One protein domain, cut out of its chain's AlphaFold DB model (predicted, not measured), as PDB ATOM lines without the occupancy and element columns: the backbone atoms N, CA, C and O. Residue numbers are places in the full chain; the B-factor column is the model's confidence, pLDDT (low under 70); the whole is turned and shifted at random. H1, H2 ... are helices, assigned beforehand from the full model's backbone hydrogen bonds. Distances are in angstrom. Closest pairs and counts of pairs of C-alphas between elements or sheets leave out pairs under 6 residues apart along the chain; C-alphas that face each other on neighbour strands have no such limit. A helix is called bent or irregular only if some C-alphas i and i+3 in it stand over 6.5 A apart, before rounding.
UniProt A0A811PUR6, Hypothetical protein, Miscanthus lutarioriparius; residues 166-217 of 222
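What this domain is: This is residues 166 to 217 of the 222 residues of the protein "Hypothetical protein" of Miscanthus lutarioriparius (UniProt A0A811PUR6). A small compact body of short helices and a long loop sends out one arm: the arm is residues 203 to 217, most of it the helix H4, which sticks out and makes the length of the whole. The body holds three short helices, H1, H2 and H3, and a loop of residues 177 to 198 that leaves the end of H2 and winds round to the start of H3, and no named helix touches another. The printed part has 52 residues with four named helices, in the order H1, H2, H3, H4 along the chain, and no named strand. The class is all helix, although under half of the residues, 25 of 52, are in named elements. The whole is loose, with a radius of gyration of the C-alphas of 12.6 A, and elongated, with spans of 36 by 20 by 16 A.

Where its parts are: The longest helix is H4, residues 205 to 215, which runs 15.3 A from C-alpha 205 at (17.947, 24.092, 118.735) to C-alpha 215 at (27.811, 12.448, 119.747). Before it in the chain comes H3, residues 199 to 202, from His 199 to Gly 202, 4.7 A from first to last C-alpha. H1, residues 166 to 169, begins the printed part, with C-alpha 166 at (15.264, 25.150, 108.553), and measures 5.0 A. H2, residues 171 to 176, measures 8.8 A and ends with C-alpha 176 at (7.686, 38.601, 113.479). The 22 residues from 177 to 198 hold no named element. Within them residues 188 to 190 are a helical run too short to bear a name, and C-alpha 188 is at (-0.331, 22.101, 112.585). No named helix is bent or irregular.

How they stand to each other: H4 stands free: residues 203 to 217, of which 205 to 215 belong to H4, have no C-alpha 8 or more apart along the chain within 10 A. H4 and H3 meet only through their link, residues 203 and 204. H4 is apart from H1 and also apart from H2. In the body, H3 and H1 are close but not clearly touching, with 1 pair of C-alphas within 8 A. Their closest C-alphas are those of Leu 169 in H1 and Val 201 in H3, 6.9 A apart, and their centres are 11.3 A apart. H1 and H2 meet only through their link, the single residue Val 170. H2 and H3, though they follow each other in the chain, are apart. In H2 every pair of O of residue i and N of residue i+4 is within hydrogen-bond range; in H4 it is 6 of 7, and H1 and H3, with 4 residues each, are too short for such a pair.

The domain as a whole: The two C-alphas farthest apart in the domain are those of Asp 193 and Pro 217, 38.1 A. The first and last printed C-alphas, those of Val 166 and Pro 217, are 20.5 A apart. Without the stretch that stands free, the body has 37 residues, spans 21 by 17 by 16 A and has a radius of gyration of 8.7 A, 1.00 times that of a compact globule of as many residues. The printed part has no cut. The links from H1 to H2 and from H3 to H4 are tight, and the link from H2 to H3 is long, with 22 residues; its C-alphas lie 5 to 16 A from the mean of all C-alphas. The mean pLDDT of the printed part is 74.2. The model's confidence is low, under 70, in 17 residues, namely 201 to 217; the mean pLDDT is 53 for H4 and 68 for H3, against 88 for H1 and 88 for H2.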
ATOM      1  N   VAL A 166      14.948  24.066 107.622       87.56
ATOM      2  CA  VAL A 166      15.264  25.150 108.553       87.56
ATOM      3  C   VAL A 166      14.558  26.448 108.160       87.56
ATOM      4  O   VAL A 166      14.058  27.145 109.043       87.56
ATOM      5  N   ASP A 167      14.442  26.767 106.868       87.06
ATOM      6  CA  ASP A 167      13.826  28.017 106.413       87.06
ATOM      7  C   ASP A 167      12.330  28.067 106.727       87.06
ATOM      8  O   ASP A 167      11.798  29.121 107.097       87.06
ATOM      9  N   ARG A 168      11.663  26.912 106.642       88.56
ATOM     10  CA  ARG A 168      10.246  26.762 106.992       88.56
ATOM     11  C   ARG A 168      10.020  26.748 108.501       88.56
ATOM     12  O   ARG A 168       9.000  27.266 108.953       88.56
ATOM     13  N   LEU A 169      10.964  26.204 109.274       87.19
ATOM     14  CA  LEU A 169      10.937  26.231 110.742       87.19
ATOM     15  C   LEU A 169      11.078  27.655 111.291       87.19
ATOM     16  O   LEU A 169      10.335  28.053 112.186       87.19
ATOM     17  N   VAL A 170      11.997  28.451 110.738       88.31
ATOM     18  CA  VAL A 170      12.232  29.829 111.208       88.31
ATOM     19  C   VAL A 170      11.302  30.862 110.569       88.31
ATOM     20  O   VAL A 170      11.419  32.062 110.832       88.31
ATOM     21  N   TRP A 171      10.369  30.421 109.722       90.19
ATOM     22  CA  TRP A 171       9.484  31.293 108.953       90.19
ATOM     23  C   TRP A 171       8.695  32.260 109.845       90.19
ATOM     24  O   TRP A 171       8.620  33.456 109.558       90.19
ATOM     25  N   SER A 172       8.146  31.762 110.958       87.19
ATOM     26  CA  SER A 172       7.352  32.548 111.912       87.19
ATOM     27  C   SER A 172       8.183  33.645 112.586       87.19
ATOM     28  O   SER A 172       7.746  34.798 112.629       87.19
ATOM     29  N   PHE A 173       9.407  33.319 113.013       87.81
ATOM     30  CA  PHE A 173      10.354  34.273 113.596       87.81
ATOM     31  C   PHE A 173      10.760  35.355 112.596       87.81
ATOM     32  O   PHE A 173      10.759  36.541 112.930       87.81
ATOM     33  N   ARG A 174      11.040  34.974 111.341       89.81
ATOM     34  CA  ARG A 174      11.350  35.937 110.273       89.81
ATOM     35  C   ARG A 174      10.184  36.899 110.046       89.81
ATOM     36  O   ARG A 174      10.407  38.104 109.978       89.81
ATOM     37  N   LYS A 175       8.942  36.404 110.007       88.31
ATOM     38  CA  LYS A 175       7.754  37.263 109.868       88.31
ATOM     39  C   LYS A 175       7.549  38.204 111.054       88.31
ATOM     40  O   LYS A 175       7.223  39.366 110.831       88.31
ATOM     41  N   GLN A 176       7.770  37.746 112.286       86.56
ATOM     42  CA  GLN A 176       7.686  38.601 113.479       86.56
ATOM     43  C   GLN A 176       8.762  39.694 113.487       86.56
ATOM     44  O   GLN A 176       8.476  40.836 113.833       86.56
ATOM     45  N   ALA A 177       9.972  39.374 113.029       89.12
ATOM     46  CA  ALA A 177      11.064  40.332 112.876       89.12
ATOM     47  C   ALA A 177      10.923  41.243 111.637       89.12
ATOM     48  O   ALA A 177      11.834  42.008 111.336       89.12
ATOM     49  N   SER A 178       9.802  41.168 110.907       90.75
ATOM     50  CA  SER A 178       9.581  41.900 109.649       90.75
ATOM     51  C   SER A 178      10.645  41.624 108.570       90.75
ATOM     52  O   SER A 178      10.935  42.476 107.732       90.75
ATOM     53  N   LEU A 179      11.216  40.417 108.573       90.56
ATOM     54  CA  LEU A 179      12.185  39.935 107.589       90.56
ATOM     55  C   LEU A 179      11.502  39.127 106.475       90.56
ATOM     56  O   LEU A 179      10.409  38.569 106.633       90.56
ATOM     57  N   THR A 180      12.187  39.009 105.337       90.12
ATOM     58  CA  THR A 180      11.773  38.117 104.250       90.12
ATOM     59  C   THR A 180      11.818  36.669 104.731       90.12
ATOM     60  O   THR A 180      12.863  36.174 105.142       90.12
ATOM     61  N   ALA A 181      10.679  35.983 104.666       87.50
ATOM     62  CA  ALA A 181      10.556  34.572 105.011       87.50
ATOM     63  C   ALA A 181      10.251  33.776 103.729       87.50
ATOM     64  O   ALA A 181       9.102  33.816 103.271       87.50
ATOM     65  N   PRO A 182      11.259  33.144 103.098       85.62
ATOM     66  CA  PRO A 182      11.051  32.290 101.935       85.62
ATOM     67  C   PRO A 182      10.236  31.044 102.305       85.62
ATOM     68  O   PRO A 182      10.284  30.566 103.437       85.62
ATOM     69  N   GLY A 183       9.489  30.519 101.334       84.62
ATOM     70  CA  GLY A 183       8.692  29.305 101.500       84.62
ATOM     71  C   GLY A 183       7.390  29.495 102.284       84.62
ATOM     72  O   GLY A 183       6.934  30.611 102.551       84.62
ATOM     73  N   THR A 184       6.762  28.368 102.617       87.81
ATOM     74  CA  THR A 184       5.528  28.303 103.408       87.81
ATOM     75  C   THR A 184       5.827  27.754 104.802       87.81
ATOM     76  O   THR A 184       6.648  26.841 104.928       87.81
ATOM     77  N   PRO A 185       5.170  28.261 105.859       88.75
ATOM     78  CA  PRO A 185       5.349  27.714 107.198       88.75
ATOM     79  C   PRO A 185       4.952  26.235 107.239       88.75
ATOM     80  O   PRO A 185       4.210  25.731 106.384       88.75
ATOM     81  N   TYR A 186       5.453  25.525 108.244       86.00
ATOM     82  CA  TYR A 186       4.907  24.217 108.576       86.00
ATOM     83  C   TYR A 186       3.454  24.345 109.054       86.00
ATOM     84  O   TYR A 186       3.026  25.391 109.532       86.00
ATOM     85  N   GLY A 187       2.665  23.288 108.857       86.12
ATOM     86  CA  GLY A 187       1.274  23.242 109.308       86.12
ATOM     87  C   GLY A 187       1.146  22.892 110.793       86.12
ATOM     88  O   GLY A 187       2.118  22.887 111.548       86.12
ATOM     89  N   GLY A 188      -0.069  22.537 111.213       84.94
ATOM     90  CA  GLY A 188      -0.331  22.101 112.585       84.94
ATOM     91  C   GLY A 188       0.017  23.190 113.600       84.94
ATOM     92  O   GLY A 188      -0.402  24.331 113.444       84.94
ATOM     93  N   TRP A 189       0.800  22.838 114.621       81.25
ATOM     94  CA  TRP A 189       1.158  23.737 115.726       81.25
ATOM     95  C   TRP A 189       2.087  24.888 115.297       81.25
ATOM     96  O   TRP A 189       2.146  25.906 115.980       81.25
ATOM     97  N   GLU A 190       2.743  24.754 114.140       83.06
ATOM     98  CA  GLU A 190       3.621  25.765 113.531       83.06
ATOM     99  C   GLU A 190       2.910  26.626 112.466       83.06
ATOM    100  O   GLU A 190       3.509  27.531 111.879       83.06
ATOM    101  N   GLY A 191       1.616  26.376 112.229       82.69
ATOM    102  CA  GLY A 191       0.820  27.104 111.242       82.69
ATOM    103  C   GLY A 191       0.670  28.585 111.600       82.69
ATOM    104  O   GLY A 191       0.575  28.902 112.779       82.69
ATOM    105  N   PRO A 192       0.584  29.500 110.615       80.25
ATOM    106  CA  PRO A 192       0.737  30.954 110.783       80.25
ATOM    107  C   PRO A 192      -0.337  31.642 111.635       80.25
ATOM    108  O   PRO A 192      -0.171  32.811 111.970       80.25
ATOM    109  N   ASP A 193      -1.393  30.934 112.020       80.81
ATOM    110  CA  ASP A 193      -2.502  31.450 112.829       80.81
ATOM    111  C   ASP A 193      -2.561  30.807 114.227       80.81
ATOM    112  O   ASP A 193      -3.444  31.106 115.027       80.81
ATOM    113  N   VAL A 194      -1.606  29.932 114.554       81.50
ATOM    114  CA  VAL A 194      -1.539  29.231 115.845       81.50
ATOM    115  C   VAL A 194      -0.716  30.046 116.850       81.50
ATOM    116  O   VAL A 194       0.116  30.858 116.456       81.50
ATOM    117  N   GLN A 195      -0.958  29.888 118.154       72.25
ATOM    118  CA  GLN A 195      -0.213  30.600 119.213       72.25
ATOM    119  C   GLN A 195       1.065  29.869 119.653       72.25
ATOM    120  O   GLN A 195       1.963  30.477 120.220       72.25
ATOM    121  N   LEU A 196       1.149  28.568 119.372       74.00
ATOM    122  CA  LEU A 196       2.252  27.676 119.749       74.00
ATOM    123  C   LEU A 196       3.392  27.627 118.722       74.00
ATOM    124  O   LEU A 196       4.318  26.831 118.868       74.00
ATOM    125  N   ARG A 197       3.341  28.471 117.690       76.12
ATOM    126  CA  ARG A 197       4.376  28.519 116.647       76.12
ATOM    127  C   ARG A 197       5.696  28.946 117.252       76.12
ATOM    128  O   ARG A 197       5.749  29.856 118.078       76.12
ATOM    129  N   GLY A 198       6.758  28.308 116.799       70.25
ATOM    130  CA  GLY A 198       8.088  28.476 117.341       70.25
ATOM    131  C   GLY A 198       8.318  27.687 118.624       70.25
ATOM    132  O   GLY A 198       9.434  27.736 119.117       70.25
ATOM    133  N   HIS A 199       7.352  26.936 119.171       77.69
ATOM    134  CA  HIS A 199       7.611  26.075 120.334       77.69
ATOM    135  C   HIS A 199       8.514  24.892 119.967       77.69
ATOM    136  O   HIS A 199       9.414  24.540 120.731       77.69
ATOM    137  N   PHE A 200       8.322  24.320 118.774       72.06
ATOM    138  CA  PHE A 200       9.142  23.210 118.294       72.06
ATOM    139  C   PHE A 200      10.615  23.615 118.118       72.06
ATOM    140  O   PHE A 200      11.517  22.848 118.443       72.06
ATOM    141  N   VAL A 201      10.845  24.845 117.652       66.00
ATOM    142  CA  VAL A 201      12.178  25.433 117.433       66.00
ATOM    143  C   VAL A 201      12.701  26.161 118.680       66.00
ATOM    144  O   VAL A 201      13.893  26.397 118.800       66.00
ATOM    145  N   GLY A 202      11.813  26.562 119.590       55.09
ATOM    146  CA  GLY A 202      12.100  27.382 120.770       55.09
ATOM    147  C   GLY A 202      12.571  26.584 121.983       55.09
ATOM    148  O   GLY A 202      13.152  27.164 122.900       55.09
ATOM    149  N   ALA A 203      12.406  25.256 121.982       51.22
ATOM    150  CA  ALA A 203      13.368  24.410 122.683       51.22
ATOM    151  C   ALA A 203      14.726  24.687 122.025       51.22
ATOM    152  O   ALA A 203      14.796  24.493 120.814       51.22
ATOM    153  N   PRO A 204      15.762  25.166 122.747       38.19
ATOM    154  CA  PRO A 204      16.983  25.648 122.119       38.19
ATOM    155  C   PRO A 204      17.436  24.638 121.064       38.19
ATOM    156  O   PRO A 204      17.703  23.487 121.432       38.19
ATOM    157  N   PRO A 205      17.484  25.009 119.770       46.97
ATOM    158  CA  PRO A 205      17.947  24.092 118.735       46.97
ATOM    159  C   PRO A 205      19.368  23.632 119.079       46.97
ATOM    160  O   PRO A 205      19.731  22.489 118.828       46.97
ATOM    161  N   ASP A 206      20.094  24.487 119.801       46.19
ATOM    162  CA  ASP A 206      21.357  24.221 120.464       46.19
ATOM    163  C   ASP A 206      21.314  22.991 121.390       46.19
ATOM    164  O   ASP A 206      22.136  22.105 121.260       46.19
ATOM    165  N   LEU A 207      20.318  22.804 122.257       46.00
ATOM    166  CA  LEU A 207      20.345  21.675 123.199       46.00
ATOM    167  C   LEU A 207      20.086  20.315 122.544       46.00
ATOM    168  O   LEU A 207      20.639  19.320 123.007       46.00
ATOM    169  N   ARG A 208      19.264  20.235 121.488       53.00
ATOM    170  CA  ARG A 208      18.940  18.953 120.823       53.00
ATOM    171  C   ARG A 208      19.842  18.644 119.635       53.00
ATOM    172  O   ARG A 208      20.235  17.496 119.465       53.00
ATOM    173  N   LEU A 209      20.192  19.643 118.828       52.38
ATOM    174  CA  LEU A 209      21.152  19.446 117.749       52.38
ATOM    175  C   LEU A 209      22.573  19.404 118.307       52.38
ATOM    176  O   LEU A 209      23.302  18.502 117.916       52.38
ATOM    177  N   ALA A 210      22.972  20.263 119.255       54.78
ATOM    178  CA  ALA A 210      24.334  20.182 119.796       54.78
ATOM    179  C   ALA A 210      24.565  18.908 120.607       54.78
ATOM    180  O   ALA A 210      25.676  18.401 120.572       54.78
ATOM    181  N   SER A 211      23.554  18.323 121.262       58.19
ATOM    182  CA  SER A 211      23.713  16.998 121.887       58.19
ATOM    183  C   SER A 211      23.905  15.884 120.853       58.19
ATOM    184  O   SER A 211      24.724  14.994 121.056       58.19
ATOM    185  N   ILE A 212      23.233  15.946 119.704       58.28
ATOM    186  CA  ILE A 212      23.418  14.960 118.629       58.28
ATOM    187  C   ILE A 212      24.755  15.160 117.899       58.28
ATOM    188  O   ILE A 212      25.479  14.192 117.670       58.28
ATOM    189  N   TRP A 213      25.116  16.406 117.588       54.09
ATOM    190  CA  TRP A 213      26.408  16.780 117.000       54.09
ATOM    191  C   TRP A 213      27.578  16.544 117.960       54.09
ATOM    192  O   TRP A 213      28.683  16.230 117.523       54.09
ATOM    193  N   SER A 214      27.332  16.623 119.268       58.38
ATOM    194  CA  SER A 214      28.275  16.226 120.312       58.38
ATOM    195  C   SER A 214      28.613  14.734 120.215       58.38
ATOM    196  O   SER A 214      29.778  14.347 120.340       58.38
ATOM    197  N   ILE A 215      27.627  13.897 119.885       59.06
ATOM    198  CA  ILE A 215      27.811  12.448 119.747       59.06
ATOM    199  C   ILE A 215      28.420  12.068 118.374       59.06
ATOM    200  O   ILE A 215      29.099  11.044 118.271       59.06
ATOM    201  N   TYR A 216      28.258  12.903 117.336       53.34
ATOM    202  CA  TYR A 216      28.770  12.668 115.974       53.34
ATOM    203  C   TYR A 216      29.607  13.839 115.419       53.34
ATOM    204  O   TYR A 216      29.103  14.634 114.625       53.34
ATOM    205  N   PRO A 217      30.910  13.926 115.746       52.75
ATOM    206  CA  PRO A 217      31.769  15.007 115.256       52.75
ATOM    207  C   PRO A 217      32.135  14.930 113.757       52.75
ATOM    208  O   PRO A 217      32.654  15.905 113.224       52.75
TER     209      PRO A 217